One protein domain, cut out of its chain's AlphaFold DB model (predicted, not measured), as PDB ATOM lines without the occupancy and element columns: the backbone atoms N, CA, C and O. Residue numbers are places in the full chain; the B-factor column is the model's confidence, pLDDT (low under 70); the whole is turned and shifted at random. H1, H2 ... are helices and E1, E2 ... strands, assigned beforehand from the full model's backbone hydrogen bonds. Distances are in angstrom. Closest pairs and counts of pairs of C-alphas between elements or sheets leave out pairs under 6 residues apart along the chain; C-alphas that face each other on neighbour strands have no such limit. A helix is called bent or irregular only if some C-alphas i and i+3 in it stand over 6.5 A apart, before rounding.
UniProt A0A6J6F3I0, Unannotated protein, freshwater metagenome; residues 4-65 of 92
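What this domain is: This is residues 4 to 65 of the 92 residues of the protein "Unannotated protein" of freshwater metagenome (UniProt A0A6J6F3I0). A thin, flat body is built round a short pair of parallel strands, E1 and E2, with helix H1 packed on them and helix H2 making a corner with H1. The loop of residues 7 to 18 swings wide between the two strands, and residues 53 to 65, which end in H3, stick out from the body as a free arm. The printed part has 62 residues, with two named strands and three named helices in the order E1, E2, H1, H2, H3; the sheet's order is E1, E2, parallel, and the class is mostly helix. The whole is loose, with a radius of gyration of the C-alphas of 15.2 A, and flat, spanning 47 by 27 by 14 A.

Where its parts are: The sheet holds E1, residues 4 to 6, which begins with C-alpha 4 at (191.204, 170.935, 153.070), and E2, residues 19 to 22, 10.0 A long. H1, residues 26 to 37, is the longest helix at 16.6 A and begins with C-alpha 26 at (199.804, 162.951, 158.940). H2, residues 39 to 47, measures 14.8 A and is irregular: C-alphas 44 and 47 are 7.0 A apart. H3, residues 57 to 65, measures 12.4 A and ends with C-alpha 65 at (187.372, 192.643, 127.155).

How they stand to each other: E1 and E2 are parallel neighbours, with 33 degrees between their directions. The C-alphas of Asn 5 and Ser 21 face each other at 4.6 A. N 5 and O 20, 2.8 A apart, and N 22 and O 5, 3.0 A apart, are within hydrogen-bond range. The closest C-alphas of E2 and H1 are those of Cys 22 and Ser 28, 5.6 A apart. Those of E1 and H1 are Ile 4 and Ala 32, at 6.9 A. H1 and H2 are close but not clearly touching, their closest C-alphas being those of Arg 35 and Phe 41, 6.7 A apart. They run the same way at a steep tilt of 62 degrees. H2 is apart from E1 and E2, and H3 is apart from E1, E2, H1 and H2. In H1 and H3 every O i to N i+4 pair is within hydrogen-bond range; in H2 it is 3 of 5.

The domain as a whole: The farthest C-alphas, those of Ala 27 and Ile 65, are 47.0 A apart. Without residues 53 to 65, which stand free, the body spans 30 by 26 by 8 A. The link from E1 to E2, 12 residues, is long; that from H2 to H3, 9 residues, is short. The links from E2 to H1 and from H1 to H2 are tight. The printed part has no cut, its mean pLDDT is 91.8, and no printed residue is under 70.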
ATOM      1  N   ILE A   4     190.207 170.960 151.993       96.50
ATOM      2  CA  ILE A   4     191.204 170.935 153.070       96.50
ATOM      3  C   ILE A   4     192.359 171.866 152.689       96.50
ATOM      4  O   ILE A   4     193.013 171.677 151.665       96.50
ATOM      5  N   ASN A   5     192.609 172.878 153.515       96.75
ATOM      6  CA  ASN A   5     193.760 173.766 153.402       96.75
ATOM      7  C   ASN A   5     194.905 173.246 154.287       96.75
ATOM      8  O   ASN A   5     194.795 173.245 155.512       96.75
ATOM      9  N   ILE A   6     196.010 172.818 153.673       97.56
ATOM     10  CA  ILE A   6     197.137 172.199 154.383       97.56
ATOM     11  C   ILE A   6     198.262 173.217 154.576       97.56
ATOM     12  O   ILE A   6     198.881 173.688 153.616       97.56
ATOM     13  N   GLY A   7     198.565 173.515 155.838       96.75
ATOM     14  CA  GLY A   7     199.638 174.422 156.221       96.75
ATOM     15  C   GLY A   7     199.376 175.889 155.843       96.75
ATOM     16  O   GLY A   7     198.241 176.303 155.596       96.75
ATOM     17  N   PRO A   8     200.428 176.727 155.821       95.69
ATOM     18  CA  PRO A   8     200.270 178.179 155.765       95.69
ATOM     19  C   PRO A   8     200.219 178.767 154.348       95.69
ATOM     20  O   PRO A   8     200.135 179.984 154.214       95.69
ATOM     21  N   ARG A   9     200.269 177.951 153.283       93.12
ATOM     22  CA  ARG A   9     200.418 178.443 151.896       93.12
ATOM     23  C   ARG A   9     199.271 179.330 151.402       93.12
ATOM     24  O   ARG A   9     199.425 179.987 150.381       93.12
ATOM     25  N   GLN A  10     198.122 179.326 152.070       93.38
ATOM     26  CA  GLN A  10     196.966 180.168 151.736       93.38
ATOM     27  C   GLN A  10     196.673 181.223 152.816       93.38
ATOM     28  O   GLN A  10     195.585 181.792 152.852       93.38
ATOM     29  N   ARG A  11     197.627 181.488 153.718       90.75
ATOM     30  CA  ARG A  11     197.483 182.499 154.774       90.75
ATOM     31  C   ARG A  11     197.175 183.873 154.164       90.75
ATOM     32  O   ARG A  11     197.766 184.250 153.158       90.75
ATOM     33  N   GLY A  12     196.242 184.601 154.778       89.25
ATOM     34  CA  GLY A  12     195.793 185.919 154.314       89.25
ATOM     35  C   GLY A  12     194.689 185.884 153.252       89.25
ATOM     36  O   GLY A  12     194.142 186.930 152.924       89.25
ATOM     37  N   ARG A  13     194.319 184.704 152.733       90.06
ATOM     38  CA  ARG A  13     193.148 184.557 151.859       90.06
ATOM     39  C   ARG A  13     191.879 184.392 152.687       90.06
ATOM     40  O   ARG A  13     191.889 183.764 153.743       90.06
ATOM     41  N   VAL A  14     190.778 184.928 152.169       90.38
ATOM     42  CA  VAL A  14     189.440 184.673 152.708       90.38
ATOM     43  C   VAL A  14     189.048 183.232 152.379       90.38
ATOM     44  O   VAL A  14     189.255 182.769 151.257       90.38
ATOM     45  N   PHE A  15     188.475 182.526 153.352       90.12
ATOM     46  CA  PHE A  15     188.021 181.147 153.194       90.12
ATOM     47  C   PHE A  15     186.505 181.042 153.345       90.12
ATOM     48  O   PHE A  15     185.906 181.739 154.161       90.12
ATOM     49  N   ALA A  16     185.892 180.135 152.582       91.00
ATOM     50  CA  ALA A  16     184.510 179.728 152.811       91.00
ATOM     51  C   ALA A  16     184.397 178.871 154.080       91.00
ATOM     52  O   ALA A  16     185.349 178.187 154.460       91.00
ATOM     53  N   HIS A  17     183.194 178.779 154.652       90.62
ATOM     54  CA  HIS A  17     182.902 177.834 155.741       90.62
ATOM     55  C   HIS A  17     183.101 176.359 155.347       90.62
ATOM     56  O   HIS A  17     183.243 175.502 156.214       90.62
ATOM     57  N   SER A  18     183.169 176.058 154.045       92.94
ATOM     58  CA  SER A  18     183.480 174.724 153.529       92.94
ATOM     59  C   SER A  18     184.970 174.356 153.589       92.94
ATOM     60  O   SER A  18     185.331 173.243 153.191       92.94
ATOM     61  N   VAL A  19     185.837 175.260 154.061       94.44
ATOM     62  CA  VAL A  19     187.283 175.039 154.169       94.44
ATOM     63  C   VAL A  19     187.660 174.619 155.589       94.44
ATOM     64  O   VAL A  19     187.404 175.335 156.556       94.44
ATOM     65  N   VAL A  20     188.351 173.486 155.715       95.75
ATOM     66  CA  VAL A  20     188.983 173.040 156.965       95.75
ATOM     67  C   VAL A  20     190.491 173.208 156.835       95.75
ATOM     68  O   VAL A  20     191.086 172.709 155.887       95.75
ATOM     69  N   SER A  21     191.120 173.910 157.779       96.75
ATOM     70  CA  SER A  21     192.581 174.060 157.807       96.75
ATOM     71  C   SER A  21     193.232 173.036 158.735       96.75
ATOM     72  O   SER A  21     192.689 172.739 159.799       96.75
ATOM     73  N   CYS A  22     194.400 172.526 158.352       97.69
ATOM     74  CA  CYS A  22     195.185 171.586 159.150       97.69
ATOM     75  C   CYS A  22     196.694 171.852 159.020       97.69
ATOM     76  O   CYS A  22     197.147 172.558 158.115       97.69
ATOM     77  N   LEU A  23     197.487 171.284 159.929       98.06
ATOM     78  CA  LEU A  23     198.946 171.278 159.816       98.06
ATOM     79  C   LEU A  23     199.390 170.273 158.737       98.06
ATOM     80  O   LEU A  23     198.648 169.335 158.438       98.06
ATOM     81  N   PRO A  24     200.598 170.423 158.160       97.25
ATOM     82  CA  PRO A  24     201.151 169.475 157.195       97.25
ATOM     83  C   PRO A  24     201.730 168.231 157.895       97.25
ATOM     84  O   PRO A  24     202.862 167.836 157.638       97.25
ATOM     85  N   THR A  25     200.976 167.641 158.820       98.38
ATOM     86  CA  THR A  25     201.340 166.410 159.529       98.38
ATOM     87  C   THR A  25     200.286 165.346 159.268       98.38
ATOM     88  O   THR A  25     199.104 165.667 159.131       98.38
ATOM     89  N   GLU A  26     200.698 164.080 159.222       98.31
ATOM     90  CA  GLU A  26     199.804 162.951 158.940       98.31
ATOM     91  C   GLU A  26     198.578 162.947 159.863       98.31
ATOM     92  O   GLU A  26     197.444 162.956 159.391       98.31
ATOM     93  N   ALA A  27     198.793 163.048 161.179       98.50
ATOM     94  CA  ALA A  27     197.712 163.070 162.162       98.50
ATOM     95  C   ALA A  27     196.716 164.225 161.933       98.50
ATOM     96  O   ALA A  27     195.502 164.036 162.033       98.50
ATOM     97  N   SER A  28     197.207 165.423 161.592       98.38
ATOM     98  CA  SER A  28     196.351 166.594 161.369       98.38
ATOM     99  C   SER A  28     195.558 166.485 160.064       98.38
ATOM    100  O   SER A  28     194.375 166.828 160.035       98.38
ATOM    101  N   ILE A  29     196.180 165.958 159.008       98.38
ATOM    102  CA  ILE A  29     195.532 165.698 157.719       98.38
ATOM    103  C   ILE A  29     194.443 164.630 157.885       98.38
ATOM    104  O   ILE A  29     193.309 164.846 157.455       98.38
ATOM    105  N   SER A  30     194.738 163.526 158.574       98.50
ATOM    106  CA  SER A  30     193.768 162.465 158.872       98.50
ATOM    107  C   SER A  30     192.570 162.985 159.671       98.50
ATOM    108  O   SER A  30     191.423 162.709 159.315       98.50
ATOM    109  N   GLY A  31     192.804 163.817 160.691       98.50
ATOM    110  CA  GLY A  31     191.729 164.475 161.440       98.50
ATOM    111  C   GLY A  31     190.882 165.419 160.575       98.50
ATOM    112  O   GLY A  31     189.656 165.459 160.705       98.50
ATOM    113  N   ALA A  32     191.500 166.142 159.637       97.88
ATOM    114  CA  ALA A  32     190.773 166.982 158.691       97.88
ATOM    115  C   ALA A  32     189.879 166.152 157.758       97.88
ATOM    116  O   ALA A  32     188.722 166.523 157.555       97.88
ATOM    117  N   PHE A  33     190.364 165.009 157.259       97.81
ATOM    118  CA  PHE A  33     189.562 164.068 156.468       97.81
ATOM    119  C   PHE A  33     188.352 163.542 157.244       97.81
ATOM    120  O   PHE A  33     187.231 163.581 156.731       97.81
ATOM    121  N   GLN A  34     188.541 163.114 158.494       97.88
ATOM    122  CA  GLN A  34     187.437 162.680 159.360       97.88
ATOM    123  C   GLN A  34     186.396 163.791 159.554       97.88
ATOM    124  O   GLN A  34     185.192 163.559 159.429       97.88
ATOM    125  N   ARG A  35     186.844 165.032 159.779       97.12
ATOM    126  CA  ARG A  35     185.944 166.182 159.918       97.12
ATOM    127  C   ARG A  35     185.132 166.437 158.650       97.12
ATOM    128  O   ARG A  35     183.913 166.556 158.748       97.12
ATOM    129  N   VAL A  36     185.765 166.514 157.476       96.38
ATOM    130  CA  VAL A  36     185.052 166.864 156.229       96.38
ATOM    131  C   VAL A  36     184.124 165.754 155.727       96.38
ATOM    132  O   VAL A  36     183.168 166.037 155.008       96.38
ATOM    133  N   THR A  37     184.382 164.503 156.110       94.81
ATOM    134  CA  THR A  37     183.536 163.346 155.766       94.81
ATOM    135  C   THR A  37     182.374 163.140 156.739       94.81
ATOM    136  O   THR A  37     181.376 162.502 156.380       94.81
ATOM    137  N   SER A  38     182.453 163.727 157.939       95.94
ATOM    138  CA  SER A  38     181.394 163.657 158.947       95.94
ATOM    139  C   SER A  38     180.044 164.139 158.404       95.94
ATOM    140  O   SER A  38     179.959 165.073 157.600       95.94
ATOM    141  N   LYS A  39     178.960 163.499 158.860       94.50
ATOM    142  CA  LYS A  39     177.596 163.867 158.456       94.50
ATOM    143  C   LYS A  39     177.295 165.328 158.800       94.50
ATOM    144  O   LYS A  39     176.842 166.067 157.939       94.50
ATOM    145  N   GLN A  40     177.641 165.750 160.015       93.19
ATOM    146  CA  GLN A  40     177.453 167.124 160.482       93.19
ATOM    147  C   GLN A  40     178.106 168.150 159.546       93.19
ATOM    148  O   GLN A  40     177.478 169.143 159.183       93.19
ATOM    149  N   PHE A  41     179.355 167.911 159.129       93.75
ATOM    150  CA  PHE A  41     180.031 168.830 158.221       93.75
ATOM    151  C   PHE A  41     179.378 168.828 156.841       93.75
ATOM    152  O   PHE A  41     179.100 169.902 156.317       93.75
ATOM    153  N   ARG A  42     179.072 167.656 156.268       91.31
ATOM    154  CA  ARG A  42     178.413 167.563 154.953       91.31
ATOM    155  C   ARG A  42     177.049 168.250 154.932       91.31
ATOM    156  O   ARG A  42     176.774 168.976 153.982       91.31
ATOM    157  N   ASP A  43     176.257 168.091 155.988       92.06
ATOM    158  CA  ASP A  43     174.954 168.749 156.120       92.06
ATOM    159  C   ASP A  43     175.102 170.280 156.175       92.06
ATOM    160  O   ASP A  43     174.291 171.003 155.599       92.06
ATOM    161  N   SER A  44     176.182 170.791 156.781       90.19
ATOM    162  CA  SER A  44     176.445 172.236 156.835       90.19
ATOM    163  C   SER A  44     176.786 172.865 155.474       90.19
ATOM    164  O   SER A  44     176.707 174.081 155.329       90.19
ATOM    165  N   LEU A  45     177.145 172.067 154.457       89.38
ATOM    166  CA  LEU A  45     177.611 172.574 153.159       89.38
ATOM    167  C   LEU A  45     176.494 173.051 152.224       89.38
ATOM    168  O   LEU A  45     176.804 173.739 151.251       89.38
ATOM    169  N   GLY A  46     175.230 172.696 152.479       80.12
ATOM    170  CA  GLY A  46     174.119 172.963 151.555       80.12
ATOM    171  C   GLY A  46     173.868 174.448 151.267       80.12
ATOM    172  O   GLY A  46     173.405 174.783 150.182       80.12
ATOM    173  N   ALA A  47     174.221 175.337 152.200       76.38
ATOM    174  CA  ALA A  47     174.000 176.782 152.096       76.38
ATOM    175  C   ALA A  47     175.302 177.602 152.011       76.38
ATOM    176  O   ALA A  47     175.277 178.825 152.146       76.38
ATOM    177  N   VAL A  48     176.460 176.955 151.836       82.00
ATOM    178  CA  VAL A  48     177.745 177.666 151.859       82.00
ATOM    179  C   VAL A  48     178.006 178.356 150.526       82.00
ATOM    180  O   VAL A  48     178.242 177.707 149.506       82.00
ATOM    181  N   THR A  49     178.066 179.684 150.563       77.50
ATOM    182  CA  THR A  49     178.516 180.512 149.441       77.50
ATOM    183  C   THR A  49     180.042 180.575 149.401       77.50
ATOM    184  O   THR A  49     180.702 180.771 150.425       77.50
ATOM    185  N   ASN A  50     180.625 180.428 148.210       79.06
ATOM    186  CA  ASN A  50     182.057 180.633 148.010       79.06
ATOM    187  C   ASN A  50     182.363 182.146 147.943       79.06
ATOM    188  O   ASN A  50     181.869 182.806 147.029       79.06
ATOM    189  N   PRO A  51     183.195 182.705 148.845       80.62
ATOM    190  CA  PRO A  51     183.553 184.123 148.818       80.62
ATOM    191  C   PRO A  51     184.369 184.511 147.577       80.62
ATOM    192  O   PRO A  51     184.468 185.692 147.263       80.62
ATOM    193  N   LEU A  52     184.934 183.541 146.851       75.44
ATOM    194  CA  LEU A  52     185.672 183.774 145.605       75.44
ATOM    195  C   LEU A  52     184.762 183.949 144.376       75.44
ATOM    196  O   LEU A  52     185.259 184.010 143.253       75.44
ATOM    197  N   GLY A  53     183.448 184.041 144.578       76.31
ATOM    198  CA  GLY A  53     182.469 184.233 143.515       76.31
ATOM    199  C   GLY A  53     181.897 182.927 142.964       76.31
ATOM    200  O   GLY A  53     182.289 181.819 143.341       76.31
ATOM    201  N   GLY A  54     180.901 183.088 142.095       79.94
ATOM    202  CA  GLY A  54     180.187 181.997 141.441       79.94
ATOM    203  C   GLY A  54     180.791 181.588 140.090       79.94
ATOM    204  O   GLY A  54     181.799 182.146 139.648       79.94
ATOM    205  N   PRO A  55     180.170 180.612 139.411       80.94
ATOM    206  CA  PRO A  55     180.514 180.284 138.032       80.94
ATOM    207  C   PRO A  55     180.293 181.489 137.101       80.94
ATOM    208  O   PRO A  55     179.543 182.407 137.418       80.94
ATOM    209  N   GLY A  56     180.932 181.475 135.928       87.69
ATOM    210  CA  GLY A  56     180.755 182.521 134.912       87.69
ATOM    211  C   GLY A  56     181.770 183.665 134.967       87.69
ATOM    212  O   GLY A  56     181.674 184.587 134.163       87.69
ATOM    213  N   ALA A  57     182.782 183.587 135.839       89.69
ATOM    214  CA  ALA A  57     183.864 184.575 135.886       89.69
ATOM    215  C   ALA A  57     184.536 184.782 134.515       89.69
ATOM    216  O   ALA A  57     184.768 185.917 134.116       89.69
ATOM    217  N   ALA A  58     184.785 183.702 133.763       92.44
ATOM    218  CA  ALA A  58     185.364 183.784 132.421       92.44
ATOM    219  C   ALA A  58     184.481 184.584 131.451       92.44
ATOM    220  O   ALA A  58     184.978 185.482 130.782       92.44
ATOM    221  N   ASN A  59     183.170 184.320 131.431       94.25
ATOM    222  CA  ASN A  59     182.226 185.059 130.589       94.25
ATOM    223  C   ASN A  59     182.162 186.538 130.988       94.25
ATOM    224  O   ASN A  59     182.130 187.403 130.122       94.25
ATOM    225  N   GLY A  60     182.191 186.832 132.292       92.06
ATOM    226  CA  GLY A  60     182.252 188.207 132.788       92.06
ATOM    227  C   GLY A  60     183.521 188.931 132.336       92.06
ATOM    228  O   GLY A  60     183.454 190.073 131.892       92.06
ATOM    229  N   ILE A  61     184.672 188.256 132.385       92.12
ATOM    230  CA  ILE A  61     185.944 188.800 131.893       92.12
ATOM    231  C   ILE A  61     185.881 189.041 130.381       92.12
ATOM    232  O   ILE A  61     186.257 190.119 129.930       92.12
ATOM    233  N   LEU A  62     185.386 188.072 129.606       94.00
ATOM    234  CA  LEU A  62     185.261 188.196 128.152       94.00
ATOM    235  C   LEU A  62     184.354 189.362 127.763       94.00
ATOM    236  O   LEU A  62     184.771 190.195 126.970       94.00
ATOM    237  N   ALA A  63     183.190 189.499 128.401       93.69
ATOM    238  CA  ALA A  63     182.286 190.619 128.158       93.69
ATOM    239  C   ALA A  63     182.956 191.977 128.427       93.69
ATOM    240  O   ALA A  63     182.733 192.934 127.692       93.69
ATOM    241  N   VAL A  64     183.803 192.079 129.457       91.88
ATOM    242  CA  VAL A  64     184.570 193.307 129.720       91.88
ATOM    243  C   VAL A  64     185.607 193.560 128.624       91.88
ATOM    244  O   VAL A  64     185.746 194.696 128.180       91.88
ATOM    245  N   ILE A  65     186.328 192.526 128.184       89.50
ATOM    246  CA  ILE A  65     187.372 192.643 127.155       89.50
ATOM    247  C   ILE A  65     186.771 193.008 125.792       89.50
ATOM    248  O   ILE A  65     187.277 193.913 125.134       89.50
TER     249      ILE A  65